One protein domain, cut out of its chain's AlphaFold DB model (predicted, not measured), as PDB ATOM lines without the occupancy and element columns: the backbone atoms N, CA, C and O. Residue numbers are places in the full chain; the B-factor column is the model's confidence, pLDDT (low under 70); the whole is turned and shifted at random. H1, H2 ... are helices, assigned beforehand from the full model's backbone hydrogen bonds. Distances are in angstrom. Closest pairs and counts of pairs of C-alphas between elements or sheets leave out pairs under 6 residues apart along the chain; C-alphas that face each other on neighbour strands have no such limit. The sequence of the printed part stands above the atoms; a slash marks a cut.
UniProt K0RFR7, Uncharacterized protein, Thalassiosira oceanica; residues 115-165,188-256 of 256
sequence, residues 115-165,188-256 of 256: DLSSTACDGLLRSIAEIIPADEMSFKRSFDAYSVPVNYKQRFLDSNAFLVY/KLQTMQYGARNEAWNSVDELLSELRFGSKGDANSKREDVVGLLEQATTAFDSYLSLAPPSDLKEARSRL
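AT A GLANCE: This is residues 115 to 165 and 188 to 256 of the 256 residues of an uncharacterized protein of Thalassiosira oceanica (UniProt K0RFR7). A long helical hairpin, H4 folding back into H5, is the core, with H1 and H2 packed one after the other along another side of H4, H1 near its last residues and H2 nearer its middle. From this body residues 152 to 165, with H3, stick out as one arm, and residues 250 to 256, in part from H6, stick out elsewhere. The printed part has 120 residues with six named helices, H1 to H6 in chain order, and no named strand; its class is all helix. It is loose, with a radius of gyration of the C-alphas of 18.0 A, and spans 61 by 39 by 22 A, only just flat.

HOW THE PARTS SIT: The hub is H4, residues 188 to 214, which touches three other helices. H5, residues 223 to 241, forms a helical hairpin with H4, opposite ways at a shallow tilt of 20 degrees; the closest C-alphas, of Ala 200 and Ala 236, are 4.7 A apart. H1, residues 118 to 131, touches H4 at residues 208 to 214 alone, opposite ways at a shallow tilt of 31 degrees, the closest C-alphas being those of Cys 121 and Leu 211, 5.4 A apart. H2, residues 136 to 146, touches H4 at residues 197 to 201 alone, opposite ways at a tilt of 35.3 degrees, only just steep; the closest C-alphas, of Phe 143 and Arg 197, are 6.7 A apart. The helix packing is only just mostly aligned, with 2 of these 3 pairs at a shallow tilt. H6, residues 246 to 254, is close to H5 but not clearly touching, with the closest C-alphas, of Leu 241 and Leu 249, 7.5 A apart. H3, residues 152 to 159, touches no helix. Each O i to N i+4 pair is within hydrogen-bond range in H3, H4, H5 and H6, against 9 of 10 in H1 and 4 of 7 in H2.

IN THESE COORDINATES: H4 measures 39.1 A from C-alpha 188 at (180.665, 182.660, 217.370) to C-alpha 214, H5 26.7 A and H1 20.6 A, the last beginning at C-alpha 118 at (188.956, 156.881, 183.900). H6 ends at C-alpha 254 at (167.372, 182.909, 192.029).

THE WHOLE: The C-alphas of Asp 115 and Tyr 165 are the two farthest apart, at 64.2 A. Residues 166 to 187 are not printed, and C-alphas 165 and 188 are 26.4 A apart across this cut. Of the links printed whole, H4 to H5 is short and the others are tight. Mean pLDDT of the printed part is 87.6; residues 152 to 153, 156 to 165 and 217 to 220 are under 70.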
ATOM      1  N   ASP A 115     180.677 151.851 184.478       70.75
ATOM      2  CA  ASP A 115     180.798 153.065 183.665       70.75
ATOM      3  C   ASP A 115     181.672 154.137 184.326       70.75
ATOM      4  O   ASP A 115     182.025 155.129 183.676       70.75
ATOM      5  N   LEU A 116     182.098 153.925 185.582       77.94
ATOM      6  CA  LEU A 116     183.059 154.776 186.293       77.94
ATOM      7  C   LEU A 116     184.494 154.550 185.785       77.94
ATOM      8  O   LEU A 116     185.448 154.304 186.517       77.94
ATOM      9  N   SER A 117     184.635 154.620 184.466       83.19
ATOM     10  CA  SER A 117     185.905 154.577 183.765       83.19
ATOM     11  C   SER A 117     186.742 155.816 184.083       83.19
ATOM     12  O   SER A 117     186.223 156.877 184.440       83.19
ATOM     13  N   SER A 118     188.046 155.730 183.820       87.00
ATOM     14  CA  SER A 118     188.956 156.881 183.900       87.00
ATOM     15  C   SER A 118     188.437 158.104 183.127       87.00
ATOM     16  O   SER A 118     188.578 159.229 183.602       87.00
ATOM     17  N   THR A 119     187.733 157.902 182.003       88.50
ATOM     18  CA  THR A 119     187.122 159.000 181.235       88.50
ATOM     19  C   THR A 119     185.944 159.677 181.939       88.50
ATOM     20  O   THR A 119     185.767 160.887 181.787       88.50
ATOM     21  N   ALA A 120     185.164 158.937 182.734       89.19
ATOM     22  CA  ALA A 120     184.071 159.495 183.527       89.19
ATOM     23  C   ALA A 120     184.615 160.334 184.693       89.19
ATOM     24  O   ALA A 120     184.175 161.470 184.885       89.19
ATOM     25  N   CYS A 121     185.632 159.824 185.399       90.56
ATOM     26  CA  CYS A 121     186.342 160.561 186.450       90.56
ATOM     27  C   CYS A 121     186.978 161.849 185.911       90.56
ATOM     28  O   CYS A 121     186.854 162.904 186.528       90.56
ATOM     29  N   ASP A 122     187.589 161.793 184.724       91.81
ATOM     30  CA  ASP A 122     188.123 162.965 184.024       91.81
ATOM     31  C   ASP A 122     187.038 163.995 183.683       91.81
ATOM     32  O   ASP A 122     187.254 165.203 183.802       91.81
ATOM     33  N   GLY A 123     185.866 163.524 183.248       92.75
ATOM     34  CA  GLY A 123     184.714 164.370 182.953       92.75
ATOM     35  C   GLY A 123     184.212 165.112 184.192       92.75
ATOM     36  O   GLY A 123     184.038 166.330 184.140       92.75
ATOM     37  N   LEU A 124     184.047 164.394 185.308       93.56
ATOM     38  CA  LEU A 124     183.663 164.968 186.604       93.56
ATOM     39  C   LEU A 124     184.726 165.939 187.131       93.56
ATOM     40  O   LEU A 124     184.404 167.026 187.601       93.56
ATOM     41  N   LEU A 125     186.007 165.582 187.015       94.06
ATOM     42  CA  LEU A 125     187.103 166.440 187.449       94.06
ATOM     43  C   LEU A 125     187.103 167.769 186.687       94.06
ATOM     44  O   LEU A 125     187.272 168.822 187.298       94.06
ATOM     45  N   ARG A 126     186.895 167.741 185.363       94.19
ATOM     46  CA  ARG A 126     186.842 168.957 184.539       94.19
ATOM     47  C   ARG A 126     185.626 169.819 184.859       94.19
ATOM     48  O   ARG A 126     185.793 171.029 184.983       94.19
ATOM     49  N   SER A 127     184.441 169.223 185.016       94.31
ATOM     50  CA  SER A 127     183.223 169.986 185.325       94.31
ATOM     51  C   SER A 127     183.306 170.672 186.690       94.31
ATOM     52  O   SER A 127     182.899 171.823 186.831       94.31
ATOM     53  N   ILE A 128     183.896 170.000 187.683       94.62
ATOM     54  CA  ILE A 128     184.117 170.568 189.016       94.62
ATOM     55  C   ILE A 128     185.208 171.645 188.968       94.62
ATOM     56  O   ILE A 128     184.995 172.738 189.490       94.62
ATOM     57  N   ALA A 129     186.346 171.380 188.321       92.56
ATOM     58  CA  ALA A 129     187.482 172.306 188.271       92.56
ATOM     59  C   ALA A 129     187.207 173.597 187.477       92.56
ATOM     60  O   ALA A 129     187.901 174.592 187.676       92.56
ATOM     61  N   GLU A 130     186.211 173.604 186.587       93.56
ATOM     62  CA  GLU A 130     185.773 174.821 185.889       93.56
ATOM     63  C   GLU A 130     185.126 175.836 186.848       93.56
ATOM     64  O   GLU A 130     185.227 177.046 186.643       93.56
ATOM     65  N   ILE A 131     184.468 175.351 187.905       94.44
ATOM     66  CA  ILE A 131     183.675 176.178 188.823       94.44
ATOM     67  C   ILE A 131     184.383 176.353 190.169       94.44
ATOM     68  O   ILE A 131     184.371 177.448 190.732       94.44
ATOM     69  N   ILE A 132     184.981 175.284 190.696       95.00
ATOM     70  CA  ILE A 132     185.626 175.258 192.006       95.00
ATOM     71  C   ILE A 132     187.138 175.456 191.830       95.00
ATOM     72  O   ILE A 132     187.788 174.636 191.175       95.00
ATOM     73  N   PRO A 133     187.732 176.508 192.427       94.12
ATOM     74  CA  PRO A 133     189.173 176.716 192.371       94.12
ATOM     75  C   PRO A 133     189.940 175.546 192.996       94.12
ATOM     76  O   PRO A 133     189.651 175.145 194.120       94.12
ATOM     77  N   ALA A 134     190.962 175.057 192.294       90.56
ATOM     78  CA  ALA A 134     191.838 173.991 192.788       90.56
ATOM     79  C   ALA A 134     192.876 174.475 193.818       90.56
ATOM     80  O   ALA A 134     193.522 173.649 194.457       90.56
ATOM     81  N   ASP A 135     193.061 175.791 193.960       93.44
ATOM     82  CA  ASP A 135     193.986 176.387 194.924       93.44
ATOM     83  C   ASP A 135     193.252 176.784 196.208       93.44
ATOM     84  O   ASP A 135     192.290 177.559 196.165       93.44
ATOM     85  N   GLU A 136     193.782 176.357 197.358       93.50
ATOM     86  CA  GLU A 136     193.210 176.633 198.685       93.50
ATOM     87  C   GLU A 136     192.954 178.128 198.910       93.50
ATOM     88  O   GLU A 136     191.894 178.535 199.382       93.50
ATOM     89  N   MET A 137     193.924 178.968 198.545       91.75
ATOM     90  CA  MET A 137     193.842 180.415 198.747       91.75
ATOM     91  C   MET A 137     192.719 181.052 197.925       91.75
ATOM     92  O   MET A 137     192.007 181.922 198.428       91.75
ATOM     93  N   SER A 138     192.557 180.629 196.671       92.56
ATOM     94  CA  SER A 138     191.518 181.135 195.768       92.56
ATOM     95  C   SER A 138     190.136 180.643 196.192       92.56
ATOM     96  O   SER A 138     189.177 181.412 196.168       92.56
ATOM     97  N   PHE A 139     190.045 179.391 196.645       94.56
ATOM     98  CA  PHE A 139     188.831 178.823 197.216       94.56
ATOM     99  C   PHE A 139     188.402 179.588 198.470       94.56
ATOM    100  O   PHE A 139     187.311 180.160 198.514       94.56
ATOM    101  N   LYS A 140     189.286 179.675 199.473       93.81
ATOM    102  CA  LYS A 140     188.993 180.335 200.753       93.81
ATOM    103  C   LYS A 140     188.677 181.814 200.571       93.81
ATOM    104  O   LYS A 140     187.812 182.324 201.271       93.81
ATOM    105  N   ARG A 141     189.286 182.486 199.588       91.31
ATOM    106  CA  ARG A 141     188.966 183.878 199.238       91.31
ATOM    107  C   ARG A 141     187.490 184.081 198.884       91.31
ATOM    108  O   ARG A 141     186.924 185.089 199.294       91.31
ATOM    109  N   SER A 142     186.866 183.150 198.164       92.50
ATOM    110  CA  SER A 142     185.441 183.243 197.812       92.50
ATOM    111  C   SER A 142     184.536 183.156 199.043       92.50
ATOM    112  O   SER A 142     183.548 183.875 199.126       92.50
ATOM    113  N   PHE A 143     184.904 182.337 200.030       93.81
ATOM    114  CA  PHE A 143     184.184 182.241 201.302       93.81
ATOM    115  C   PHE A 143     184.451 183.444 202.211       93.81
ATOM    116  O   PHE A 143     183.537 183.971 202.840       93.81
ATOM    117  N   ASP A 144     185.693 183.918 202.268       90.50
ATOM    118  CA  ASP A 144     186.089 185.071 203.079       90.50
ATOM    119  C   ASP A 144     185.439 186.370 202.589       90.50
ATOM    120  O   ASP A 144     185.236 187.287 203.383       90.50
ATOM    121  N   ALA A 145     185.092 186.447 201.301       89.38
ATOM    122  CA  ALA A 145     184.338 187.561 200.735       89.38
ATOM    123  C   ALA A 145     182.945 187.699 201.365       89.38
ATOM    124  O   ALA A 145     182.490 188.815 201.594       89.38
ATOM    125  N   TYR A 146     182.283 186.579 201.669       90.88
ATOM    126  CA  TYR A 146     180.963 186.573 202.302       90.88
ATOM    127  C   TYR A 146     181.030 186.534 203.838       90.88
ATOM    128  O   TYR A 146     180.156 187.071 204.516       90.88
ATOM    129  N   SER A 147     182.069 185.909 204.396       89.56
ATOM    130  CA  SER A 147     182.208 185.691 205.841       89.56
ATOM    131  C   SER A 147     182.392 186.989 206.623       89.56
ATOM    132  O   SER A 147     182.941 187.975 206.129       89.56
ATOM    133  N   VAL A 148     182.008 186.961 207.899       85.56
ATOM    134  CA  VAL A 148     182.256 188.063 208.831       85.56
ATOM    135  C   VAL A 148     183.774 188.278 208.969       85.56
ATOM    136  O   VAL A 148     184.506 187.315 209.251       85.56
ATOM    137  N   PRO A 149     184.274 189.518 208.799       80.56
ATOM    138  CA  PRO A 149     185.703 189.805 208.856       80.56
ATOM    139  C   PRO A 149     186.234 189.617 210.276       80.56
ATOM    140  O   PRO A 149     185.509 189.819 211.254       80.56
ATOM    141  N   VAL A 150     187.505 189.230 210.412       75.44
ATOM    142  CA  VAL A 150     188.139 189.056 211.733       75.44
ATOM    143  C   VAL A 150     188.038 190.350 212.539       75.44
ATOM    144  O   VAL A 150     188.502 191.409 212.104       75.44
ATOM    145  N   ASN A 151     187.422 190.259 213.723       73.69
ATOM    146  CA  ASN A 151     187.269 191.400 214.620       73.69
ATOM    147  C   ASN A 151     188.654 191.989 214.939       73.69
ATOM    148  O   ASN A 151     189.611 191.256 215.195       73.69
ATOM    149  N   TYR A 152     188.764 193.319 214.962       67.94
ATOM    150  CA  TYR A 152     189.991 194.016 215.342       67.94
ATOM    151  C   TYR A 152     190.568 193.501 216.671       67.94
ATOM    152  O   TYR A 152     191.781 193.330 216.769       67.94
ATOM    153  N   LYS A 153     189.715 193.199 217.663       67.88
ATOM    154  CA  LYS A 153     190.145 192.622 218.948       67.88
ATOM    155  C   LYS A 153     190.794 191.248 218.779       67.88
ATOM    156  O   LYS A 153     191.881 191.032 219.304       67.88
ATOM    157  N   GLN A 154     190.178 190.358 218.001       70.12
ATOM    158  CA  GLN A 154     190.726 189.033 217.699       70.12
ATOM    159  C   GLN A 154     192.054 189.154 216.945       70.12
ATOM    160  O   GLN A 154     193.059 188.592 217.363       70.12
ATOM    161  N   ARG A 155     192.103 190.000 215.909       71.00
ATOM    162  CA  ARG A 155     193.337 190.280 215.164       71.00
ATOM    163  C   ARG A 155     194.437 190.827 216.074       71.00
ATOM    164  O   ARG A 155     195.604 190.494 215.885       71.00
ATOM    165  N   PHE A 156     194.080 191.671 217.040       67.12
ATOM    166  CA  PHE A 156     195.007 192.206 218.031       67.12
ATOM    167  C   PHE A 156     195.504 191.117 218.989       67.12
ATOM    168  O   PHE A 156     196.702 191.077 219.244       67.12
ATOM    169  N   LEU A 157     194.643 190.223 219.480       67.12
ATOM    170  CA  LEU A 157     195.051 189.083 220.311       67.12
ATOM    171  C   LEU A 157     195.975 188.125 219.545       67.12
ATOM    172  O   LEU A 157     197.033 187.764 220.055       67.12
ATOM    173  N   ASP A 158     195.627 187.798 218.299       67.19
ATOM    174  CA  ASP A 158     196.386 186.873 217.451       67.19
ATOM    175  C   ASP A 158     197.739 187.459 217.015       67.19
ATOM    176  O   ASP A 158     198.751 186.759 216.983       67.19
ATOM    177  N   SER A 159     197.784 188.764 216.716       68.88
ATOM    178  CA  SER A 159     199.030 189.453 216.340       68.88
ATOM    179  C   SER A 159     199.931 189.731 217.547       68.88
ATOM    180  O   SER A 159     201.150 189.775 217.402       68.88
ATOM    181  N   ASN A 160     199.352 189.908 218.741       60.59
ATOM    182  CA  ASN A 160     200.083 190.142 219.987       60.59
ATOM    183  C   ASN A 160     200.144 188.877 220.850       60.59
ATOM    184  O   ASN A 160     199.917 188.939 222.061       60.59
ATOM    185  N   ALA A 161     200.543 187.749 220.256       52.81
ATOM    186  CA  ALA A 161     200.786 186.484 220.959       52.81
ATOM    187  C   ALA A 161     201.788 186.580 222.142       52.81
ATOM    188  O   ALA A 161     202.000 185.602 222.853       52.81
ATOM    189  N   PHE A 162     202.378 187.754 222.407       52.16
ATOM    190  CA  PHE A 162     203.244 188.032 223.550       52.16
ATOM    191  C   PHE A 162     203.001 189.427 224.155       52.16
ATOM    192  O   PHE A 162     203.846 190.312 224.076       52.16
ATOM    193  N   LEU A 163     201.868 189.625 224.829       52.12
ATOM    194  CA  LEU A 163     201.786 190.581 225.948       52.12
ATOM    195  C   LEU A 163     200.873 190.042 227.056       52.12
ATOM    196  O   LEU A 163     200.026 190.727 227.627       52.12
ATOM    197  N   VAL A 164     201.095 188.769 227.392       51.94
ATOM    198  CA  VAL A 164     200.638 188.157 228.643       51.94
ATOM    199  C   VAL A 164     201.430 188.784 229.792       51.94
ATOM    200  O   VAL A 164     202.387 188.200 230.277       51.94
ATOM    201  N   TYR A 165     201.072 190.005 230.198       44.44
ATOM    202  CA  TYR A 165     201.544 190.567 231.469       44.44
ATOM    203  C   TYR A 165     200.523 191.417 232.245       44.44
ATOM    204  O   TYR A 165     200.807 191.736 233.394       44.44
ATOM    205  N   LYS A 188     181.184 184.024 217.574       83.69
ATOM    206  CA  LYS A 188     180.665 182.660 217.370       83.69
ATOM    207  C   LYS A 188     180.325 182.390 215.909       83.69
ATOM    208  O   LYS A 188     180.778 181.381 215.374       83.69
ATOM    209  N   LEU A 189     179.571 183.279 215.256       86.94
ATOM    210  CA  LEU A 189     179.212 183.121 213.841       86.94
ATOM    211  C   LEU A 189     180.459 183.045 212.960       86.94
ATOM    212  O   LEU A 189     180.593 182.135 212.149       86.94
ATOM    213  N   GLN A 190     181.396 183.960 213.186       87.56
ATOM    214  CA  GLN A 190     182.701 183.970 212.546       87.56
ATOM    215  C   GLN A 190     183.418 182.621 212.700       87.56
ATOM    216  O   GLN A 190     183.825 182.019 211.707       87.56
ATOM    217  N   THR A 191     183.540 182.116 213.928       88.25
ATOM    218  CA  THR A 191     184.213 180.837 214.201       88.25
ATOM    219  C   THR A 191     183.546 179.682 213.450       88.25
ATOM    220  O   THR A 191     184.238 178.867 212.836       88.25
ATOM    221  N   MET A 192     182.209 179.639 213.430       92.06
ATOM    222  CA  MET A 192     181.451 178.630 212.685       92.06
ATOM    223  C   MET A 192     181.678 178.741 211.172       92.06
ATOM    224  O   MET A 192     181.912 177.725 210.521       92.06
ATOM    225  N   GLN A 193     181.683 179.956 210.615       93.06
ATOM    226  CA  GLN A 193     181.924 180.190 209.189       93.06
ATOM    227  C   GLN A 193     183.322 179.727 208.764       93.06
ATOM    228  O   GLN A 193     183.452 179.011 207.773       93.06
ATOM    229  N   TYR A 194     184.370 180.068 209.522       91.44
ATOM    230  CA  TYR A 194     185.732 179.616 209.212       91.44
ATOM    231  C   TYR A 194     185.905 178.104 209.380       91.44
ATOM    232  O   TYR A 194     186.621 177.489 208.588       91.44
ATOM    233  N   GLY A 195     185.242 177.510 210.378       94.25
ATOM    234  CA  GLY A 195     185.192 176.061 210.570       94.25
ATOM    235  C   GLY A 195     184.573 175.353 209.366       94.25
ATOM    236  O   GLY A 195     185.251 174.560 208.715       94.25
ATOM    237  N   ALA A 196     183.339 175.719 209.009       96.19
ATOM    238  CA  ALA A 196     182.613 175.129 207.885       96.19
ATOM    239  C   ALA A 196     183.312 175.379 206.535       96.19
ATOM    240  O   ALA A 196     183.370 174.491 205.690       96.19
ATOM    241  N   ARG A 197     183.937 176.551 206.342       96.06
ATOM    242  CA  ARG A 197     184.787 176.834 205.170       96.06
ATOM    243  C   ARG A 197     185.955 175.851 205.065       96.06
ATOM    244  O   ARG A 197     186.263 175.377 203.975       96.06
ATOM    245  N   ASN A 198     186.661 175.606 206.170       96.50
ATOM    246  CA  ASN A 198     187.807 174.696 206.172       96.50
ATOM    247  C   ASN A 198     187.366 173.247 205.934       96.50
ATOM    248  O   ASN A 198     188.040 172.530 205.207       96.50
ATOM    249  N   GLU A 199     186.234 172.841 206.504       97.56
ATOM    250  CA  GLU A 199     185.634 171.531 206.251       97.56
ATOM    251  C   GLU A 199     185.267 171.360 204.771       97.56
ATOM    252  O   GLU A 199     185.688 170.386 204.151       97.56
ATOM    253  N   ALA A 200     184.603 172.354 204.170       97.56
ATOM    254  CA  ALA A 200     184.269 172.351 202.746       97.56
ATOM    255  C   ALA A 200     185.513 172.246 201.853       97.56
ATOM    256  O   ALA A 200     185.510 171.485 200.887       97.56
ATOM    257  N   TRP A 201     186.586 172.971 202.187       97.62
ATOM    258  CA  TRP A 201     187.859 172.852 201.477       97.62
ATOM    259  C   TRP A 201     188.435 171.438 201.569       97.62
ATOM    260  O   TRP A 201     188.772 170.858 200.543       97.62
ATOM    261  N   ASN A 202     188.516 170.873 202.777       97.75
ATOM    262  CA  ASN A 202     189.090 169.545 202.983       97.75
ATOM    263  C   ASN A 202     188.310 168.473 202.209       97.75
ATOM    264  O   ASN A 202     188.917 167.665 201.514       97.75
ATOM    265  N   SER A 203     186.974 168.504 202.257       97.56
ATOM    266  CA  SER A 203     186.141 167.548 201.516       97.56
ATOM    267  C   SER A 203     186.272 167.699 199.998       97.56
ATOM    268  O   SER A 203     186.271 166.703 199.278       97.56
ATOM    269  N   VAL A 204     186.415 168.929 199.493       97.12
ATOM    270  CA  VAL A 204     186.691 169.167 198.069       97.12
ATOM    271  C   VAL A 204     188.080 168.662 197.681       97.12
ATOM    272  O   VAL A 204     188.213 168.036 196.635       97.12
ATOM    273  N   ASP A 205     189.111 168.910 198.488       97.19
ATOM    274  CA  ASP A 205     190.479 168.468 198.190       97.19
ATOM    275  C   ASP A 205     190.600 166.934 198.187       97.19
ATOM    276  O   ASP A 205     191.219 166.357 197.287       97.19
ATOM    277  N   GLU A 206     189.929 166.263 199.128       96.38
ATOM    278  CA  GLU A 206     189.797 164.801 199.159       96.38
ATOM    279  C   GLU A 206     189.091 164.279 197.898       96.38
ATOM    280  O   GLU A 206     189.624 163.406 197.207       96.38
ATOM    281  N   LEU A 207     187.949 164.870 197.526       96.31
ATOM    282  CA  LEU A 207     187.220 164.527 196.302       96.31
ATOM    283  C   LEU A 207     188.073 164.717 195.040       96.31
ATOM    284  O   LEU A 207     188.138 163.832 194.185       96.31
ATOM    285  N   LEU A 208     188.731 165.869 194.896       95.12
ATOM    286  CA  LEU A 208     189.582 166.159 193.742       95.12
ATOM    287  C   LEU A 208     190.766 165.193 193.670       95.12
ATOM    288  O   LEU A 208     191.174 164.803 192.576       95.12
ATOM    289  N   SER A 209     191.317 164.800 194.818       94.00
ATOM    290  CA  SER A 209     192.388 163.809 194.900       94.00
ATOM    291  C   SER A 209     191.920 162.427 194.445       94.00
ATOM    292  O   SER A 209     192.625 161.794 193.657       94.00
ATOM    293  N   GLU A 210     190.721 162.002 194.843       93.94
ATOM    294  CA  GLU A 210     190.137 160.726 194.416       93.94
ATOM    295  C   GLU A 210     189.806 160.721 192.915       93.94
ATOM    296  O   GLU A 210     190.183 159.805 192.189       93.94
ATOM    297  N   LEU A 211     189.216 161.796 192.384       93.12
ATOM    298  CA  LEU A 211     188.954 161.922 190.943       93.12
ATOM    299  C   LEU A 211     190.252 161.941 190.112       93.12
ATOM    300  O   LEU A 211     190.324 161.371 189.019       93.12
ATOM    301  N   ARG A 212     191.321 162.566 190.629       93.12
ATOM    302  CA  ARG A 212     192.672 162.527 190.032       93.12
ATOM    303  C   ARG A 212     193.325 161.148 190.119       93.12
ATOM    304  O   ARG A 212     194.234 160.853 189.340       93.12
ATOM    305  N   PHE A 213     192.933 160.340 191.098       91.25
ATOM    306  CA  PHE A 213     193.358 158.956 191.195       91.25
ATOM    307  C   PHE A 213     192.630 158.128 190.133       91.25
ATOM    308  O   PHE A 213     193.303 157.605 189.250       91.25
ATOM    309  N   GLY A 214     191.294 158.135 190.119       89.38
ATOM    310  CA  GLY A 214     190.475 157.373 189.168       89.38
ATOM    311  C   GLY A 214     190.670 157.749 187.694       89.38
ATOM    312  O   GLY A 214     190.500 156.918 186.808       89.38
ATOM    313  N   SER A 215     191.084 158.981 187.396       89.44
ATOM    314  CA  SER A 215     191.439 159.404 186.028       89.44
ATOM    315  C   SER A 215     192.711 158.748 185.483       89.44
ATOM    316  O   SER A 215     192.866 158.623 184.267       89.44
ATOM    317  N   LYS A 216     193.625 158.280 186.339       86.56
ATOM    318  CA  LYS A 216     194.807 157.525 185.906       86.56
ATOM    319  C   LYS A 216     194.361 156.090 185.657       86.56
ATOM    320  O   LYS A 216     194.245 155.341 186.611       86.56
ATOM    321  N   GLY A 217     194.110 155.725 184.397       67.00
ATOM    322  CA  GLY A 217     193.414 154.502 183.940       67.00
ATOM    323  C   GLY A 217     193.821 153.118 184.478       67.00
ATOM    324  O   GLY A 217     193.218 152.140 184.054       67.00
ATOM    325  N   ASP A 218     194.769 153.027 185.409       64.88
ATOM    326  CA  ASP A 218     195.093 151.827 186.190       64.88
ATOM    327  C   ASP A 218     194.388 151.795 187.570       64.88
ATOM    328  O   ASP A 218     194.499 150.816 188.310       64.88
ATOM    329  N   ALA A 219     193.699 152.876 187.954       63.03
ATOM    330  CA  ALA A 219     193.057 153.058 189.251       63.03
ATOM    331  C   ALA A 219     191.554 152.749 189.197       63.03
ATOM    332  O   ALA A 219     190.782 153.459 188.555       63.03
ATOM    333  N   ASN A 220     191.128 151.722 189.936       67.94
ATOM    334  CA  ASN A 220     189.714 151.423 190.158       67.94
ATOM    335  C   ASN A 220     189.200 152.222 191.365       67.94
ATOM    336  O   ASN A 220     189.057 151.664 192.455       67.94
ATOM    337  N   SER A 221     188.956 153.523 191.191       79.50
ATOM    338  CA  SER A 221     188.129 154.273 192.145       79.50
ATOM    339  C   SER A 221     186.736 153.656 192.160       79.50
ATOM    340  O   SER A 221     186.132 153.460 191.102       79.50
ATOM    341  N   LYS A 222     186.224 153.318 193.343       86.62
ATOM    342  CA  LYS A 222     184.880 152.753 193.451       86.62
ATOM    343  C   LYS A 222     183.849 153.858 193.340       86.62
ATOM    344  O   LYS A 222     184.059 154.979 193.812       86.62
ATOM    345  N   ARG A 223     182.701 153.526 192.756       88.44
ATOM    346  CA  ARG A 223     181.579 154.458 192.643       88.44
ATOM    347  C   ARG A 223     181.142 154.965 194.011       88.44
ATOM    348  O   ARG A 223     180.883 156.154 194.161       88.44
ATOM    349  N   GLU A 224     181.077 154.074 194.994       90.19
ATOM    350  CA  GLU A 224     180.643 154.387 196.353       90.19
ATOM    351  C   GLU A 224     181.573 155.406 197.012       90.19
ATOM    352  O   GLU A 224     181.092 156.320 197.679       90.19
ATOM    353  N   ASP A 225     182.883 155.293 196.774       91.44
ATOM    354  CA  ASP A 225     183.882 156.204 197.332       91.44
ATOM    355  C   ASP A 225     183.720 157.610 196.723       91.44
ATOM    356  O   ASP A 225     183.637 158.603 197.446       91.44
ATOM    357  N   VAL A 226     183.570 157.706 195.396       92.94
ATOM    358  CA  VAL A 226     183.374 158.991 194.698       92.94
ATOM    359  C   VAL A 226     182.043 159.647 195.075       92.94
ATOM    360  O   VAL A 226     181.997 160.851 195.338       92.94
ATOM    361  N   VAL A 227     180.952 158.876 195.122       94.25
ATOM    362  CA  VAL A 227     179.630 159.386 195.521       94.25
ATOM    363  C   VAL A 227     179.638 159.816 196.988       94.25
ATOM    364  O   VAL A 227     179.125 160.891 197.295       94.25
ATOM    365  N   GLY A 228     180.270 159.041 197.874       95.44
ATOM    366  CA  GLY A 228     180.416 159.385 199.288       95.44
ATOM    367  C   GLY A 228     181.173 160.698 199.493       95.44
ATOM    368  O   GLY A 228     180.712 161.562 200.238       95.44
ATOM    369  N   LEU A 229     182.274 160.906 198.766       96.69
ATOM    370  CA  LEU A 229     183.034 162.160 198.810       96.69
ATOM    371  C   LEU A 229     182.242 163.348 198.240       96.69
ATOM    372  O   LEU A 229     182.294 164.446 198.794       96.69
ATOM    373  N   LEU A 230     181.460 163.145 197.172       96.31
ATOM    374  CA  LEU A 230     180.559 164.171 196.630       96.31
ATOM    375  C   LEU A 230     179.473 164.572 197.637       96.31
ATOM    376  O   LEU A 230     179.172 165.758 197.784       96.31
ATOM    377  N   GLU A 231     178.887 163.606 198.342       96.06
ATOM    378  CA  GLU A 231     177.886 163.850 199.387       96.06
ATOM    379  C   GLU A 231     178.489 164.557 200.600       96.06
ATOM    380  O   GLU A 231     177.893 165.504 201.118       96.06
ATOM    381  N   GLN A 232     179.689 164.154 201.017       97.38
ATOM    382  CA  GLN A 232     180.424 164.804 202.097       97.38
ATOM    383  C   GLN A 232     180.741 166.262 201.742       97.38
ATOM    384  O   GLN A 232     180.439 167.162 202.526       97.38
ATOM    385  N   ALA A 233     181.262 166.516 200.538       97.31
ATOM    386  CA  ALA A 233     181.529 167.871 200.063       97.31
ATOM    387  C   ALA A 233     180.243 168.709 199.980       97.31
ATOM    388  O   ALA A 233     180.219 169.844 200.449       97.31
ATOM    389  N   THR A 234     179.151 168.143 199.458       96.94
ATOM    390  CA  THR A 234     177.847 168.829 199.400       96.94
ATOM    391  C   THR A 234     177.354 169.192 200.803       96.94
ATOM    392  O   THR A 234     176.973 170.335 201.047       96.94
ATOM    393  N   THR A 235     177.453 168.260 201.753       97.38
ATOM    394  CA  THR A 235     177.053 168.473 203.151       97.38
ATOM    395  C   THR A 235     177.892 169.562 203.819       97.38
ATOM    396  O   THR A 235     177.354 170.402 204.536       97.38
ATOM    397  N   ALA A 236     179.202 169.608 203.562       97.50
ATOM    398  CA  ALA A 236     180.077 170.648 204.099       97.50
ATOM    399  C   ALA A 236     179.723 172.048 203.555       97.50
ATOM    400  O   ALA A 236     179.721 173.032 204.301       97.50
ATOM    401  N   PHE A 237     179.355 172.146 202.272       97.25
ATOM    402  CA  PHE A 237     178.828 173.385 201.694       97.25
ATOM    403  C   PHE A 237     177.484 173.778 202.308       97.25
ATOM    404  O   PHE A 237     177.307 174.941 202.667       97.25
ATOM    405  N   ASP A 238     176.559 172.832 202.474       96.19
ATOM    406  CA  ASP A 238     175.263 173.087 203.104       96.19
ATOM    407  C   ASP A 238     175.416 173.549 204.559       96.19
ATOM    408  O   ASP A 238     174.735 174.487 204.978       96.19
ATOM    409  N   SER A 239     176.366 172.978 205.308       96.94
ATOM    410  CA  SER A 239     176.730 173.436 206.653       96.94
ATOM    411  C   SER A 239     177.162 174.900 206.650       96.94
ATOM    412  O   SER A 239     176.654 175.683 207.452       96.94
ATOM    413  N   TYR A 240     178.032 175.314 205.721       96.56
ATOM    414  CA  TYR A 240     178.423 176.721 205.597       96.56
ATOM    415  C   TYR A 240     177.241 177.611 205.186       96.56
ATOM    416  O   TYR A 240     176.996 178.647 205.802       96.56
ATOM    417  N   LEU A 241     176.477 177.204 204.167       96.06
ATOM    418  CA  LEU A 241     175.341 177.968 203.655       96.06
ATOM    419  C   LEU A 241     174.232 178.110 204.703       96.06
ATOM    420  O   LEU A 241     173.572 179.140 204.727       96.06
ATOM    421  N   SER A 242     174.060 177.150 205.614       96.19
ATOM    422  CA  SER A 242     173.085 177.240 206.712       96.19
ATOM    423  C   SER A 242     173.350 178.393 207.692       96.19
ATOM    424  O   SER A 242     172.439 178.820 208.399       96.19
ATOM    425  N   LEU A 243     174.581 178.922 207.712       93.62
ATOM    426  CA  LEU A 243     174.978 180.073 208.527       93.62
ATOM    427  C   LEU A 243     174.615 181.417 207.873       93.62
ATOM    428  O   LEU A 243     174.687 182.453 208.534       93.62
ATOM    429  N   ALA A 244     174.266 181.419 206.585       93.06
ATOM    430  CA  ALA A 244     173.823 182.605 205.863       93.06
ATOM    431  C   ALA A 244     172.339 182.908 206.154       93.06
ATOM    432  O   ALA A 244     171.544 181.979 206.330       93.06
ATOM    433  N   PRO A 245     171.911 184.185 206.152       92.50
ATOM    434  CA  PRO A 245     170.498 184.523 206.234       92.50
ATOM    435  C   PRO A 245     169.700 183.862 205.094       92.50
ATOM    436  O   PRO A 245     170.121 183.887 203.933       92.50
ATOM    437  N   PRO A 246     168.509 183.303 205.376       92.12
ATOM    438  CA  PRO A 246     167.718 182.595 204.369       92.12
ATOM    439  C   PRO A 246     167.224 183.510 203.236       92.12
ATOM    440  O   PRO A 246     166.973 183.026 202.129       92.12
ATOM    441  N   SER A 247     167.100 184.819 203.487       93.12
ATOM    442  CA  SER A 247     166.811 185.835 202.465       93.12
ATOM    443  C   SER A 247     167.873 185.842 201.370       93.12
ATOM    444  O   SER A 247     167.545 185.749 200.187       93.12
ATOM    445  N   ASP A 248     169.137 185.873 201.781       92.06
ATOM    446  CA  ASP A 248     170.289 186.033 200.901       92.06
ATOM    447  C   ASP A 248     170.509 184.764 200.085       92.06
ATOM    448  O   ASP A 248     170.762 184.829 198.885       92.06
ATOM    449  N   LEU A 249     170.331 183.594 200.712       93.00
ATOM    450  CA  LEU A 249     170.380 182.302 200.025       93.00
ATOM    451  C   LEU A 249     169.313 182.194 198.939       93.00
ATOM    452  O   LEU A 249     169.594 181.712 197.842       93.00
ATOM    453  N   LYS A 250     168.079 182.618 199.237       93.75
ATOM    454  CA  LYS A 250     166.979 182.577 198.269       93.75
ATOM    455  C   LYS A 250     167.267 183.495 197.085       93.75
ATOM    456  O   LYS A 250     167.060 183.093 195.942       93.75
ATOM    457  N   GLU A 251     167.757 184.699 197.357       93.31
ATOM    458  CA  GLU A 251     168.117 185.650 196.313       93.31
ATOM    459  C   GLU A 251     169.298 185.144 195.473       93.31
ATOM    460  O   GLU A 251     169.199 185.106 194.249       93.31
ATOM    461  N   ALA A 252     170.373 184.661 196.100       92.56
ATOM    462  CA  ALA A 252     171.525 184.100 195.398       92.56
ATOM    463  C   ALA A 252     171.139 182.909 194.505       92.56
ATOM    464  O   ALA A 252     171.540 182.864 193.346       92.56
ATOM    465  N   ARG A 253     170.297 181.986 194.998       93.19
ATOM    466  CA  ARG A 253     169.779 180.847 194.215       93.19
ATOM    467  C   ARG A 253     168.917 181.275 193.030       93.19
ATOM    468  O   ARG A 253     168.910 180.582 192.026       93.19
ATOM    469  N   SER A 254     168.199 182.395 193.132       92.94
ATOM    470  CA  SER A 254     167.372 182.909 192.029       92.94
ATOM    471  C   SER A 254     168.177 183.530 190.881       92.94
ATOM    472  O   SER A 254     167.624 183.768 189.811       92.94
ATOM    473  N   ARG A 255     169.465 183.821 191.112       90.44
ATOM    474  CA  ARG A 255     170.383 184.434 190.140       90.44
ATOM    475  C   ARG A 255     171.279 183.414 189.417       90.44
ATOM    476  O   ARG A 255     172.120 183.834 188.622       90.44
ATOM    477  N   LEU A 256     171.139 182.123 189.728       84.31
ATOM    478  CA  LEU A 256     171.812 181.004 189.058       84.31
ATOM    479  C   LEU A 256     170.932 180.441 187.943       84.31
ATOM    480  O   LEU A 256     171.509 180.108 186.887       84.31
TER     481      LEU A 256